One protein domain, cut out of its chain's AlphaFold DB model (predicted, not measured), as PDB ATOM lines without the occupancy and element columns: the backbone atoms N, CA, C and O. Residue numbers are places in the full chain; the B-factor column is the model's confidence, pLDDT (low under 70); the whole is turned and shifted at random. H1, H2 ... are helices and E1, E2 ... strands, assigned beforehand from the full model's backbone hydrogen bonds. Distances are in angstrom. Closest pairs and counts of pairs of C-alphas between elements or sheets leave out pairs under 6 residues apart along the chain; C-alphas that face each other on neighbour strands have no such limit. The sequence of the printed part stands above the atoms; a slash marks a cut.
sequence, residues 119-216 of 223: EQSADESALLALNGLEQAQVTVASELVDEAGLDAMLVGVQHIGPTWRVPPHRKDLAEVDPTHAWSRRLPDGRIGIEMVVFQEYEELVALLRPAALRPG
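Overview. This is residues 119 to 216 of the 223 residues of an uncharacterized protein of Myxococcales bacterium (UniProt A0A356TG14). A strongly twisted sheet of five strands curls round helix H3, while H1 and the short H2 only graze it. A long loop, residues 165 to 178, joins E2 to E3. The printed part has 98 residues, of mixed class, in the order E1 H1 H2 H3 E2 E3 E4 E5; the mixed sheet runs E1 E5 E4 E3 E2. It is compact, with a radius of gyration of the C-alphas of 12.9 A, and elongated, spanning 39 by 25 by 22 A.

Arrangement. E1, residues 119 to 122, is the parallel neighbour of E5, residues 203 to 215; N 122 and O 214 are 2.8 A apart. H1, residues 124 to 131, only grazes the sheet; its closest C-alphas to E5 are those of Leu 130 and Ala 211, 7.4 A. H2, residues 134 to 137, also only grazes it. H3, residues 147 to 155, is on the sheet; its closest C-alphas to E2, residues 158 to 164, are those of Gly 149 and Thr 163, 3.8 A. E2, E3 of residues 179 to 185, E4 of residues 191 to 200 and E5 form a meander, each strand the antiparallel neighbour of the one before, with N 161 and O 181 at 3.1 A, N 182 and O 195 at 2.8 A, and N 207 and O 196 at 2.8 A. Every O i to N i+4 pair is within hydrogen-bond range in H3, 3 of 4 in H1; H2 is too short for one.

Along the chain. E1 begins at C-alpha 119, (25.231, 101.700, -50.619). H3 measures 12.5 A, E4 26.3 A. E5, 32.8 A, bends by 52 degrees at residue 212 and ends at C-alpha 215, (30.992, 108.866, -57.191).

Size, cuts and confidence. The printed part has no cut. The link from E2 to E3 is long. Residues 138 to 142 have pLDDT under 70.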
ATOM      1  N   GLU A 119      25.229 100.303 -50.199       93.38
ATOM      2  CA  GLU A 119      25.231 101.700 -50.619       93.38
ATOM      3  C   GLU A 119      26.404 102.433 -49.975       93.38
ATOM      4  O   GLU A 119      26.418 102.652 -48.764       93.38
ATOM      5  N   GLN A 120      27.390 102.837 -50.774       90.62
ATOM      6  CA  GLN A 120      28.624 103.435 -50.253       90.62
ATOM      7  C   GLN A 120      29.255 104.435 -51.223       90.62
ATOM      8  O   GLN A 120      28.789 104.610 -52.347       90.62
ATOM      9  N   SER A 121      30.318 105.106 -50.792       89.94
ATOM     10  CA  SER A 121      31.149 105.944 -51.660       89.94
ATOM     11  C   SER A 121      32.019 105.087 -52.582       89.94
ATOM     12  O   SER A 121      32.466 104.017 -52.194       89.94
ATOM     13  N   ALA A 122      32.274 105.567 -53.797       86.12
ATOM     14  CA  ALA A 122      33.237 104.991 -54.731       86.12
ATOM     15  C   ALA A 122      34.659 105.472 -54.392       86.12
ATOM     16  O   ALA A 122      35.202 106.351 -55.065       86.12
ATOM     17  N   ASP A 123      35.217 104.959 -53.301       84.38
ATOM     18  CA  ASP A 123      36.598 105.200 -52.874       84.38
ATOM     19  C   ASP A 123      37.351 103.871 -52.684       84.38
ATOM     20  O   ASP A 123      36.840 102.808 -53.024       84.38
ATOM     21  N   GLU A 124      38.576 103.915 -52.160       78.56
ATOM     22  CA  GLU A 124      39.407 102.719 -51.945       78.56
ATOM     23  C   GLU A 124      38.737 101.683 -51.021       78.56
ATOM     24  O   GLU A 124      38.984 100.484 -51.155       78.56
ATOM     25  N   SER A 125      37.841 102.110 -50.119       87.81
ATOM     26  CA  SER A 125      37.084 101.179 -49.272       87.81
ATOM     27  C   SER A 125      36.009 100.419 -50.052       87.81
ATOM     28  O   SER A 125      35.571  99.353 -49.613       87.81
ATOM     29  N   ALA A 126      35.636 100.913 -51.240       89.75
ATOM     30  CA  ALA A 126      34.592 100.310 -52.045       89.75
ATOM     31  C   ALA A 126      34.967  98.914 -52.537       89.75
ATOM     32  O   ALA A 126      34.118  98.026 -52.509       89.75
ATOM     33  N   LEU A 127      36.230  98.717 -52.931       90.62
ATOM     34  CA  LEU A 127      36.755  97.416 -53.356       90.62
ATOM     35  C   LEU A 127      36.621  96.385 -52.236       90.62
ATOM     36  O   LEU A 127      36.069  95.309 -52.448       90.62
ATOM     37  N   LEU A 128      37.060  96.745 -51.025       90.44
ATOM     38  CA  LEU A 128      36.984  95.862 -49.862       90.44
ATOM     39  C   LEU A 128      35.537  95.477 -49.546       90.44
ATOM     40  O   LEU A 128      35.254  94.314 -49.278       90.44
ATOM     41  N   ALA A 129      34.619  96.440 -49.586       91.38
ATOM     42  CA  ALA A 129      33.221  96.186 -49.269       91.38
ATOM     43  C   ALA A 129      32.493  95.388 -50.366       91.38
ATOM     44  O   ALA A 129      31.671  94.542 -50.037       91.38
ATOM     45  N   LEU A 130      32.805  95.617 -51.647       91.50
ATOM     46  CA  LEU A 130      32.244  94.852 -52.768       91.50
ATOM     47  C   LEU A 130      32.731  93.404 -52.758       91.50
ATOM     48  O   LEU A 130      31.924  92.486 -52.878       91.50
ATOM     49  N   ASN A 131      34.033  93.202 -52.565       90.94
ATOM     50  CA  ASN A 131      34.610  91.864 -52.484       90.94
ATOM     51  C   ASN A 131      34.239  91.166 -51.167       90.94
ATOM     52  O   ASN A 131      34.225  89.946 -51.123       90.94
ATOM     53  N   GLY A 132      33.889  91.909 -50.113       89.56
ATOM     54  CA  GLY A 132      33.428  91.375 -48.827       89.56
ATOM     55  C   GLY A 132      31.927  91.072 -48.735       89.56
ATOM     56  O   GLY A 132      31.462  90.741 -47.645       89.56
ATOM     57  N   LEU A 133      31.160  91.206 -49.824       88.69
ATOM     58  CA  LEU A 133      29.745  90.825 -49.843       88.69
ATOM     59  C   LEU A 133      29.602  89.321 -49.599       88.69
ATOM     60  O   LEU A 133      30.221  88.524 -50.298       88.69
ATOM     61  N   GLU A 134      28.748  88.928 -48.653       84.06
ATOM     62  CA  GLU A 134      28.492  87.515 -48.337       84.06
ATOM     63  C   GLU A 134      28.090  86.727 -49.591       84.06
ATOM     64  O   GLU A 134      28.609  85.644 -49.840       84.06
ATOM     65  N   GLN A 135      27.264  87.334 -50.444       77.06
ATOM     66  CA  GLN A 135      26.803  86.734 -51.692       77.06
ATOM     67  C   GLN A 135      27.918  86.558 -52.737       77.06
ATOM     68  O   GLN A 135      27.797  85.711 -53.612       77.06
ATOM     69  N   ALA A 136      28.997  87.340 -52.658       74.19
ATOM     70  CA  ALA A 136      30.183  87.154 -53.494       74.19
ATOM     71  C   ALA A 136      31.163  86.145 -52.867       74.19
ATOM     72  O   ALA A 136      31.886  85.459 -53.577       74.19
ATOM     73  N   GLN A 137      31.173  86.016 -51.540       76.44
ATOM     74  CA  GLN A 137      32.061  85.096 -50.816       76.44
ATOM     75  C   GLN A 137      31.630  83.628 -50.904       76.44
ATOM     76  O   GLN A 137      32.438  82.738 -50.653       76.44
ATOM     77  N   VAL A 138      30.366  83.364 -51.243       61.59
ATOM     78  CA  VAL A 138      29.865  82.001 -51.485       61.59
ATOM     79  C   VAL A 138      30.252  81.457 -52.861       61.59
ATOM     80  O   VAL A 138      30.110  80.259 -53.083       61.59
ATOM     81  N   THR A 139      30.766  82.310 -53.750       66.44
ATOM     82  CA  THR A 139      31.222  81.904 -55.081       66.44
ATOM     83  C   THR A 139      32.687  81.448 -55.061       66.44
ATOM     84  O   THR A 139      33.489  81.991 -54.300       66.44
ATOM     85  N   VAL A 140      33.079  80.472 -55.893       63.09
ATOM     86  CA  VAL A 140      34.508  80.113 -56.102       63.09
ATOM     87  C   VAL A 140      35.266  81.184 -56.889       63.09
ATOM     88  O   VAL A 140      36.500  81.147 -56.962       63.09
ATOM     89  N   ALA A 141      34.552  82.158 -57.461       61.66
ATOM     90  CA  ALA A 141      35.170  83.351 -58.009       61.66
ATOM     91  C   ALA A 141      35.952  84.090 -56.915       61.66
ATOM     92  O   ALA A 141      35.477  84.296 -55.802       61.66
ATOM     93  N   SER A 142      37.189  84.483 -57.227       68.19
ATOM     94  CA  SER A 142      38.078  85.049 -56.209       68.19
ATOM     95  C   SER A 142      37.590  86.409 -55.704       68.19
ATOM     96  O   SER A 142      37.621  86.660 -54.502       68.19
ATOM     97  N   GLU A 143      37.170  87.294 -56.612       86.19
ATOM     98  CA  GLU A 143      36.763  88.665 -56.294       86.19
ATOM     99  C   GLU A 143      35.707  89.178 -57.292       86.19
ATOM    100  O   GLU A 143      35.646  88.764 -58.453       86.19
ATOM    101  N   LEU A 144      34.885  90.129 -56.842       89.81
ATOM    102  CA  LEU A 144      33.860  90.785 -57.655       89.81
ATOM    103  C   LEU A 144      34.478  91.847 -58.573       89.81
ATOM    104  O   LEU A 144      34.092  91.994 -59.739       89.81
ATOM    105  N   VAL A 145      35.426  92.614 -58.036       91.75
ATOM    106  CA  VAL A 145      35.983  93.793 -58.698       91.75
ATOM    107  C   VAL A 145      37.444  94.037 -58.309       91.75
ATOM    108  O   VAL A 145      37.811  93.917 -57.140       91.75
ATOM    109  N   ASP A 146      38.262  94.433 -59.284       91.94
ATOM    110  CA  ASP A 146      39.595  95.013 -59.090       91.94
ATOM    111  C   ASP A 146      39.591  96.537 -59.340       91.94
ATOM    112  O   ASP A 146      38.584  97.126 -59.738       91.94
ATOM    113  N   GLU A 147      40.722  97.208 -59.099       91.00
ATOM    114  CA  GLU A 147      40.856  98.659 -59.317       91.00
ATOM    115  C   GLU A 147      40.462  99.085 -60.742       91.00
ATOM    116  O   GLU A 147      39.744 100.070 -60.921       91.00
ATOM    117  N   ALA A 148      40.875  98.323 -61.760       91.75
ATOM    118  CA  ALA A 148      40.610  98.656 -63.156       91.75
ATOM    119  C   ALA A 148      39.127  98.478 -63.511       91.75
ATOM    120  O   ALA A 148      38.565  99.290 -64.250       91.75
ATOM    121  N   GLY A 149      38.482  97.441 -62.977       92.38
ATOM    122  CA  GLY A 149      37.050  97.213 -63.105       92.38
ATOM    123  C   GLY A 149      36.229  98.295 -62.420       92.38
ATOM    124  O   GLY A 149      35.267  98.797 -63.007       92.38
ATOM    125  N   LEU A 150      36.626  98.710 -61.212       92.00
ATOM    126  CA  LEU A 150      35.982  99.824 -60.523       92.00
ATOM    127  C   LEU A 150      36.089 101.097 -61.365       92.00
ATOM    128  O   LEU A 150      35.060 101.691 -61.687       92.00
ATOM    129  N   ASP A 151      37.292 101.468 -61.800       91.38
ATOM    130  CA  ASP A 151      37.511 102.639 -62.652       91.38
ATOM    131  C   ASP A 151      36.671 102.590 -63.938       91.38
ATOM    132  O   ASP A 151      36.028 103.579 -64.302       91.38
ATOM    133  N   ALA A 152      36.601 101.430 -64.598       91.56
ATOM    134  CA  ALA A 152      35.795 101.249 -65.802       91.56
ATOM    135  C   ALA A 152      34.300 101.522 -65.555       91.56
ATOM    136  O   ALA A 152      33.635 102.126 -66.403       91.56
ATOM    137  N   MET A 153      33.778 101.142 -64.386       92.12
ATOM    138  CA  MET A 153      32.405 101.452 -63.981       92.12
ATOM    139  C   MET A 153      32.203 102.933 -63.621       92.12
ATOM    140  O   MET A 153      31.100 103.454 -63.795       92.12
ATOM    141  N   LEU A 154      33.238 103.629 -63.131       89.69
ATOM    142  CA  LEU A 154      33.149 105.036 -62.710       89.69
ATOM    143  C   LEU A 154      33.150 106.044 -63.867       89.69
ATOM    144  O   LEU A 154      32.548 107.115 -63.741       89.69
ATOM    145  N   VAL A 155      33.822 105.724 -64.975       86.12
ATOM    146  CA  VAL A 155      34.048 106.664 -66.089       86.12
ATOM    147  C   VAL A 155      32.815 106.837 -66.988       86.12
ATOM    148  O   VAL A 155      32.600 107.918 -67.540       86.12
ATOM    149  N   GLY A 156      32.000 105.792 -67.151       80.38
ATOM    150  CA  GLY A 156      30.898 105.749 -68.116       80.38
ATOM    151  C   GLY A 156      29.515 106.110 -67.560       80.38
ATOM    152  O   GLY A 156      29.272 106.164 -66.356       80.38
ATOM    153  N   VAL A 157      28.556 106.307 -68.473       88.31
ATOM    154  CA  VAL A 157      27.116 106.247 -68.138       88.31
ATOM    155  C   VAL A 157      26.694 104.799 -67.877       88.31
ATOM    156  O   VAL A 157      25.773 104.555 -67.101       88.31
ATOM    157  N   GLN A 158      27.377 103.854 -68.512       94.38
ATOM    158  CA  GLN A 158      27.171 102.424 -68.386       94.38
ATOM    159  C   GLN A 158      28.498 101.701 -68.611       94.38
ATOM    160  O   GLN A 158      29.350 102.180 -69.360       94.38
ATOM    161  N   HIS A 159      28.643 100.548 -67.967       95.06
ATOM    162  CA  HIS A 159      29.700  99.582 -68.207       95.06
ATOM    163  C   HIS A 159      29.071  98.200 -68.386       95.06
ATOM    164  O   HIS A 159      28.191  97.817 -67.618       95.06
ATOM    165  N   ILE A 160      29.521  97.469 -69.403       95.88
ATOM    166  CA  ILE A 160      29.298  96.034 -69.570       95.88
ATOM    167  C   ILE A 160      30.677  95.454 -69.847       95.88
ATOM    168  O   ILE A 160      31.314  95.855 -70.822       95.88
ATOM    169  N   GLY A 161      31.150  94.556 -68.994       94.69
ATOM    170  CA  GLY A 161      32.469  93.984 -69.197       94.69
ATOM    171  C   GLY A 161      33.058  93.333 -67.961       94.69
ATOM    172  O   GLY A 161      32.374  93.179 -66.950       94.69
ATOM    173  N   PRO A 162      34.326  92.916 -68.057       93.31
ATOM    174  CA  PRO A 162      35.041  92.324 -66.943       93.31
ATOM    175  C   PRO A 162      35.361  93.381 -65.885       93.31
ATOM    176  O   PRO A 162      35.945  94.421 -66.200       93.31
ATOM    177  N   THR A 163      35.024  93.076 -64.636       93.25
ATOM    178  CA  THR A 163      35.333  93.896 -63.457       93.25
ATOM    179  C   THR A 163      36.437  93.315 -62.597       93.25
ATOM    180  O   THR A 163      37.020  94.045 -61.804       93.25
ATOM    181  N   TRP A 164      36.751  92.035 -62.762       92.62
ATOM    182  CA  TRP A 164      37.913  91.410 -62.151       92.62
ATOM    183  C   TRP A 164      38.545  90.433 -63.134       92.62
ATOM    184  O   TRP A 164      37.845  89.735 -63.873       92.62
ATOM    185  N   ARG A 165      39.877  90.385 -63.158       89.56
ATOM    186  CA  ARG A 165      40.643  89.453 -63.993       89.56
ATOM    187  C   ARG A 165      41.710  88.759 -63.165       89.56
ATOM    188  O   ARG A 165      42.358  89.384 -62.330       89.56
ATOM    189  N   VAL A 166      41.983  87.499 -63.501       85.00
ATOM    190  CA  VAL A 166      43.100  86.753 -62.914       85.00
ATOM    191  C   VAL A 166      44.406  87.537 -63.084       85.00
ATOM    192  O   VAL A 166      44.816  87.821 -64.219       85.00
ATOM    193  N   PRO A 167      45.106  87.868 -61.985       84.12
ATOM    194  CA  PRO A 167      46.389  88.536 -62.083       84.12
ATOM    195  C   PRO A 167      47.401  87.645 -62.823       84.12
ATOM    196  O   PRO A 167      47.577  86.482 -62.453       84.12
ATOM    197  N   PRO A 168      48.166  88.169 -63.802       82.81
ATOM    198  CA  PRO A 168      49.019  87.355 -64.681       82.81
ATOM    199  C   PRO A 168      50.138  86.589 -63.952       82.81
ATOM    200  O   PRO A 168      50.769  85.701 -64.521       82.81
ATOM    201  N   HIS A 169      50.415  86.940 -62.696       84.88
ATOM    202  CA  HIS A 169      51.440  86.326 -61.856       84.88
ATOM    203  C   HIS A 169      50.890  85.273 -60.872       84.88
ATOM    204  O   HIS A 169      51.681  84.575 -60.236       84.88
ATOM    205  N   ARG A 170      49.563  85.127 -60.748       82.75
ATOM    206  CA  ARG A 170      48.891  84.191 -59.829       82.75
ATOM    207  C   ARG A 170      48.533  82.889 -60.544       82.75
ATOM    208  O   ARG A 170      47.413  82.688 -60.996       82.75
ATOM    209  N   LYS A 171      49.514  81.988 -60.669       81.88
ATOM    210  CA  LYS A 171      49.324  80.672 -61.317       81.88
ATOM    211  C   LYS A 171      48.330  79.770 -60.587       81.88
ATOM    212  O   LYS A 171      47.756  78.885 -61.204       81.88
ATOM    213  N   ASP A 172      48.159  79.990 -59.290       81.19
ATOM    214  CA  ASP A 172      47.172  79.322 -58.442       81.19
ATOM    215  C   ASP A 172      45.723  79.673 -58.811       81.19
ATOM    216  O   ASP A 172      44.819  78.937 -58.441       81.19
ATOM    217  N   LEU A 173      45.514  80.756 -59.567       80.12
ATOM    218  CA  LEU A 173      44.205  81.216 -60.035       80.12
ATOM    219  C   LEU A 173      44.026  81.046 -61.551       80.12
ATOM    220  O   LEU A 173      43.116  81.623 -62.130       80.12
ATOM    221  N   ALA A 174      44.904  80.295 -62.224       75.19
ATOM    222  CA  ALA A 174      44.920  80.218 -63.688       75.19
ATOM    223  C   ALA A 174      43.659  79.584 -64.307       75.19
ATOM    224  O   ALA A 174      43.405  79.796 -65.488       75.19
ATOM    225  N   GLU A 175      42.906  78.810 -63.523       78.69
ATOM    226  CA  GLU A 175      41.650  78.163 -63.931       78.69
ATOM    227  C   GLU A 175      40.407  78.945 -63.475       78.69
ATOM    228  O   GLU A 175      39.292  78.476 -63.669       78.69
ATOM    229  N   VAL A 176      40.585  80.116 -62.853       81.88
ATOM    230  CA  VAL A 176      39.469  80.966 -62.424       81.88
ATOM    231  C   VAL A 176      39.074  81.879 -63.578       81.88
ATOM    232  O   VAL A 176      39.910  82.581 -64.147       81.88
ATOM    233  N   ASP A 177      37.793  81.893 -63.914       86.62
ATOM    234  CA  ASP A 177      37.275  82.765 -64.958       86.62
ATOM    235  C   ASP A 177      37.093  84.216 -64.465       86.62
ATOM    236  O   ASP A 177      36.935  84.463 -63.266       86.62
ATOM    237  N   PRO A 178      37.132  85.219 -65.364       89.31
ATOM    238  CA  PRO A 178      36.913  86.613 -64.990       89.31
ATOM    239  C   PRO A 178      35.495  86.868 -64.466       89.31
ATOM    240  O   PRO A 178      34.516  86.328 -64.988       89.31
ATOM    241  N   THR A 179      35.371  87.807 -63.529       91.94
ATOM    242  CA  THR A 179      34.069  88.333 -63.109       91.94
ATOM    243  C   THR A 179      33.639  89.436 -64.062       91.94
ATOM    244  O   THR A 179      34.435  90.319 -64.403       91.94
ATOM    245  N   HIS A 180      32.370  89.417 -64.462       93.75
ATOM    246  CA  HIS A 180      31.780  90.414 -65.344       93.75
ATOM    247  C   HIS A 180      30.666  91.175 -64.638       93.75
ATOM    248  O   HIS A 180      29.920  90.597 -63.854       93.75
ATOM    249  N   ALA A 181      30.505  92.457 -64.948       94.81
ATOM    250  CA  ALA A 181      29.409  93.247 -64.416       94.81
ATOM    251  C   ALA A 181      28.754  94.130 -65.469       94.81
ATOM    252  O   ALA A 181      29.369  94.596 -66.433       94.81
ATOM    253  N   TRP A 182      27.476  94.387 -65.226       96.56
ATOM    254  CA  TRP A 182      26.717  95.447 -65.852       96.56
ATOM    255  C   TRP A 182      26.429  96.493 -64.789       96.56
ATOM    256  O   TRP A 182      25.759  96.219 -63.790       96.56
ATOM    257  N   SER A 183      26.926  97.704 -65.008       96.31
ATOM    258  CA  SER A 183      26.623  98.850 -64.164       96.31
ATOM    259  C   SER A 183      26.136 100.022 -64.993       96.31
ATOM    260  O   SER A 183      26.428 100.144 -66.184       96.31
ATOM    261  N   ARG A 184      25.359 100.901 -64.365       95.62
ATOM    262  CA  ARG A 184      24.858 102.118 -65.000       95.62
ATOM    263  C   ARG A 184      24.714 103.250 -64.004       95.62
ATOM    264  O   ARG A 184      24.496 103.047 -62.809       95.62
ATOM    265  N   ARG A 185      24.746 104.470 -64.523       95.19
ATOM    266  CA  ARG A 185      24.447 105.666 -63.754       95.19
ATOM    267  C   ARG A 185      22.943 105.752 -63.481       95.19
ATOM    268  O   ARG A 185      22.107 105.654 -64.380       95.19
ATOM    269  N   LEU A 186      22.608 105.924 -62.212       94.50
ATOM    270  CA  LEU A 186      21.254 106.089 -61.709       94.50
ATOM    271  C   LEU A 186      20.800 107.550 -61.847       94.50
ATOM    272  O   LEU A 186      21.641 108.448 -61.955       94.50
ATOM    273  N   PRO A 187      19.480 107.825 -61.810       92.62
ATOM    274  CA  PRO A 187      18.957 109.190 -61.917       92.62
ATOM    275  C   PRO A 187      19.486 110.154 -60.846       92.62
ATOM    276  O   PRO A 187      19.555 111.356 -61.082       92.62
ATOM    277  N   ASP A 188      19.876 109.634 -59.681       91.75
ATOM    278  CA  ASP A 188      20.450 110.401 -58.569       91.75
ATOM    279  C   ASP A 188      21.981 110.565 -58.658       91.75
ATOM    280  O   ASP A 188      22.608 111.098 -57.742       91.75
ATOM    281  N   GLY A 189      22.596 110.120 -59.758       91.19
ATOM    282  CA  GLY A 189      24.029 110.242 -60.016       91.19
ATOM    283  C   GLY A 189      24.894 109.140 -59.404       91.19
ATOM    284  O   GLY A 189      26.099 109.134 -59.665       91.19
ATOM    285  N   ARG A 190      24.315 108.203 -58.640       94.94
ATOM    286  CA  ARG A 190      25.013 106.980 -58.214       94.94
ATOM    287  C   ARG A 190      25.309 106.066 -59.399       94.94
ATOM    288  O   ARG A 190      24.717 106.208 -60.463       94.94
ATOM    289  N   ILE A 191      26.194 105.103 -59.202       95.62
ATOM    290  CA  ILE A 191      26.468 104.012 -60.134       95.62
ATOM    291  C   ILE A 191      25.894 102.746 -59.519       95.62
ATOM    292  O   ILE A 191      26.391 102.276 -58.500       95.62
ATOM    293  N   GLY A 192      24.815 102.238 -60.100       96.19
ATOM    294  CA  GLY A 192      24.237 100.958 -59.720       96.19
ATOM    295  C   GLY A 192      24.944  99.846 -60.473       96.19
ATOM    296  O   GLY A 192      24.938  99.855 -61.702       96.19
ATOM    297  N   ILE A 193      25.538  98.902 -59.752       95.81
ATOM    298  CA  ILE A 193      25.936  97.607 -60.301       95.81
ATOM    299  C   ILE A 193      24.652  96.787 -60.349       95.81
ATOM    300  O   ILE A 193      24.111  96.446 -59.303       95.81
ATOM    301  N   GLU A 194      24.102  96.580 -61.539       96.19
ATOM    302  CA  GLU A 194      22.775  95.987 -61.733       96.19
ATOM    303  C   GLU A 194      22.830  94.462 -61.776       96.19
ATOM    304  O   GLU A 194      21.919  93.800 -61.284       96.19
ATOM    305  N   MET A 195      23.901  93.914 -62.346       95.44
ATOM    306  CA  MET A 195      24.135  92.478 -62.425       95.44
ATOM    307  C   MET A 195      25.633  92.198 -62.426       95.44
ATOM    308  O   MET A 195      26.385  92.894 -63.109       95.44
ATOM    309  N   VAL A 196      26.047  91.176 -61.691       93.94
ATOM    310  CA  VAL A 196      27.386  90.584 -61.762       93.94
ATOM    311  C   VAL A 196      27.228  89.130 -62.171       93.94
ATOM    312  O   VAL A 196      26.306  88.477 -61.695       93.94
ATOM    313  N   VAL A 197      28.089  88.649 -63.063       92.19
ATOM    314  CA  VAL A 197      28.124  87.263 -63.529       92.19
ATOM    315  C   VAL A 197      29.494  86.668 -63.238       92.19
ATOM    316  O   VAL A 197      30.524  87.236 -63.619       92.19
ATOM    317  N   PHE A 198      29.469  85.514 -62.585       87.25
ATOM    318  CA  PHE A 198      30.614  84.677 -62.264       87.25
ATOM    319  C   PHE A 198      30.519  83.387 -63.063       87.25
ATOM    320  O   PHE A 198      29.417  82.938 -63.388       87.25
ATOM    321  N   GLN A 199      31.669  82.792 -63.343       83.69
ATOM    322  CA  GLN A 199      31.743  81.455 -63.898       83.69
ATOM    323  C   GLN A 199      32.478  80.546 -62.916       83.69
ATOM    324  O   GLN A 199      33.578  80.854 -62.458       83.69
ATOM    325  N   GLU A 200      31.827  79.440 -62.582       76.31
ATOM    326  CA  GLU A 200      32.290  78.417 -61.659       76.31
ATOM    327  C   GLU A 200      32.324  77.083 -62.390       76.31
ATOM    328  O   GLU A 200      31.308  76.402 -62.528       76.31
ATOM    329  N   TYR A 201      33.498  76.701 -62.892       77.44
ATOM    330  CA  TYR A 201      33.626  75.538 -63.772       77.44
ATOM    331  C   TYR A 201      32.722  75.676 -65.018       77.44
ATOM    332  O   TYR A 201      33.016  76.474 -65.909       77.44
ATOM    333  N   GLU A 202      31.636  74.901 -65.095       77.25
ATOM    334  CA  GLU A 202      30.641  74.947 -66.176       77.25
ATOM    335  C   GLU A 202      29.362  75.713 -65.784       77.25
ATOM    336  O   GLU A 202      28.462  75.872 -66.614       77.25
ATOM    337  N   GLU A 203      29.259  76.176 -64.537       81.75
ATOM    338  CA  GLU A 203      28.113  76.915 -64.016       81.75
ATOM    339  C   GLU A 203      28.326  78.424 -64.140       81.75
ATOM    340  O   GLU A 203      29.419  78.939 -63.909       81.75
ATOM    341  N   LEU A 204      27.264  79.150 -64.489       87.31
ATOM    342  CA  LEU A 204      27.239  80.600 -64.350       87.31
ATOM    343  C   LEU A 204      26.355  80.978 -63.172       87.31
ATOM    344  O   LEU A 204      25.248  80.462 -63.032       87.31
ATOM    345  N   VAL A 205      26.820  81.941 -62.386       89.50
ATOM    346  CA  VAL A 205      26.094  82.485 -61.238       89.50
ATOM    347  C   VAL A 205      25.898  83.979 -61.448       89.50
ATOM    348  O   VAL A 205      26.818  84.678 -61.875       89.50
ATOM    349  N   ALA A 206      24.705  84.488 -61.154       91.94
ATOM    350  CA  ALA A 206      24.381  85.905 -61.210       91.94
ATOM    351  C   ALA A 206      24.104  86.479 -59.816       91.94
ATOM    352  O   ALA A 206      23.354  85.903 -59.033       91.94
ATOM    353  N   LEU A 207      24.627  87.675 -59.550       92.88
ATOM    354  CA  LEU A 207      24.193  88.527 -58.444       92.88
ATOM    355  C   LEU A 207      23.478  89.752 -58.982       92.88
ATOM    356  O   LEU A 207      24.020  90.481 -59.816       92.88
ATOM    357  N   LEU A 208      22.273  90.004 -58.482       95.31
ATOM    358  CA  LEU A 208      21.452  91.127 -58.916       95.31
ATOM    359  C   LEU A 208      21.543  92.276 -57.926       95.31
ATOM    360  O   LEU A 208      21.392  92.103 -56.722       95.31
ATOM    361  N   ARG A 209      21.766  93.474 -58.462       95.25
ATOM    362  CA  ARG A 209      21.847  94.726 -57.705       95.25
ATOM    363  C   ARG A 209      22.756  94.658 -56.465       95.25
ATOM    364  O   ARG A 209      22.362  95.156 -55.412       95.25
ATOM    365  N   PRO A 210      23.995  94.136 -56.553       93.88
ATOM    366  CA  PRO A 210      24.839  93.999 -55.370       93.88
ATOM    367  C   PRO A 210      25.168  95.334 -54.691       93.88
ATOM    368  O   PRO A 210      25.227  95.407 -53.463       93.88
ATOM    369  N   ALA A 211      25.346  96.413 -55.462       94.88
ATOM    370  CA  ALA A 211      25.732  97.698 -54.893       94.88
ATOM    371  C   ALA A 211      25.294  98.921 -55.703       94.88
ATOM    372  O   ALA A 211      25.221  98.888 -56.932       94.88
ATOM    373  N   ALA A 212      25.109 100.038 -55.001       96.12
ATOM    374  CA  ALA A 212      25.071 101.378 -55.564       96.12
ATOM    375  C   ALA A 212      26.173 102.252 -54.961       96.12
ATOM    376  O   ALA A 212      26.204 102.525 -53.760       96.12
ATOM    377  N   LEU A 213      27.055 102.747 -55.822       94.56
ATOM    378  CA  LEU A 213      28.216 103.536 -55.441       94.56
ATOM    379  C   LEU A 213      27.967 105.022 -55.706       94.56
ATOM    380  O   LEU A 213      27.499 105.413 -56.774       94.56
ATOM    381  N   ARG A 214      28.292 105.882 -54.745       92.38
ATOM    382  CA  ARG A 214      28.285 107.341 -54.907       92.38
ATOM    383  C   ARG A 214      29.643 107.777 -55.457       92.38
ATOM    384  O   ARG A 214      30.629 107.612 -54.742       92.38
ATOM    385  N   PRO A 215      29.730 108.351 -56.671       83.31
ATOM    386  CA  PRO A 215      30.992 108.866 -57.191       83.31
ATOM    387  C   PRO A 215      31.615 109.866 -56.210       83.31
ATOM    388  O   PRO A 215      30.928 110.763 -55.715       83.31
ATOM    389  N   GLY A 216      32.909 109.724 -55.925       72.50
ATOM    390  CA  GLY A 216      33.637 110.713 -55.138       72.50
ATOM    391  C   GLY A 216      33.735 112.054 -55.875       72.50
ATOM    392  O   GLY A 216      33.726 112.121 -57.101       72.50
TER     393      GLY A 216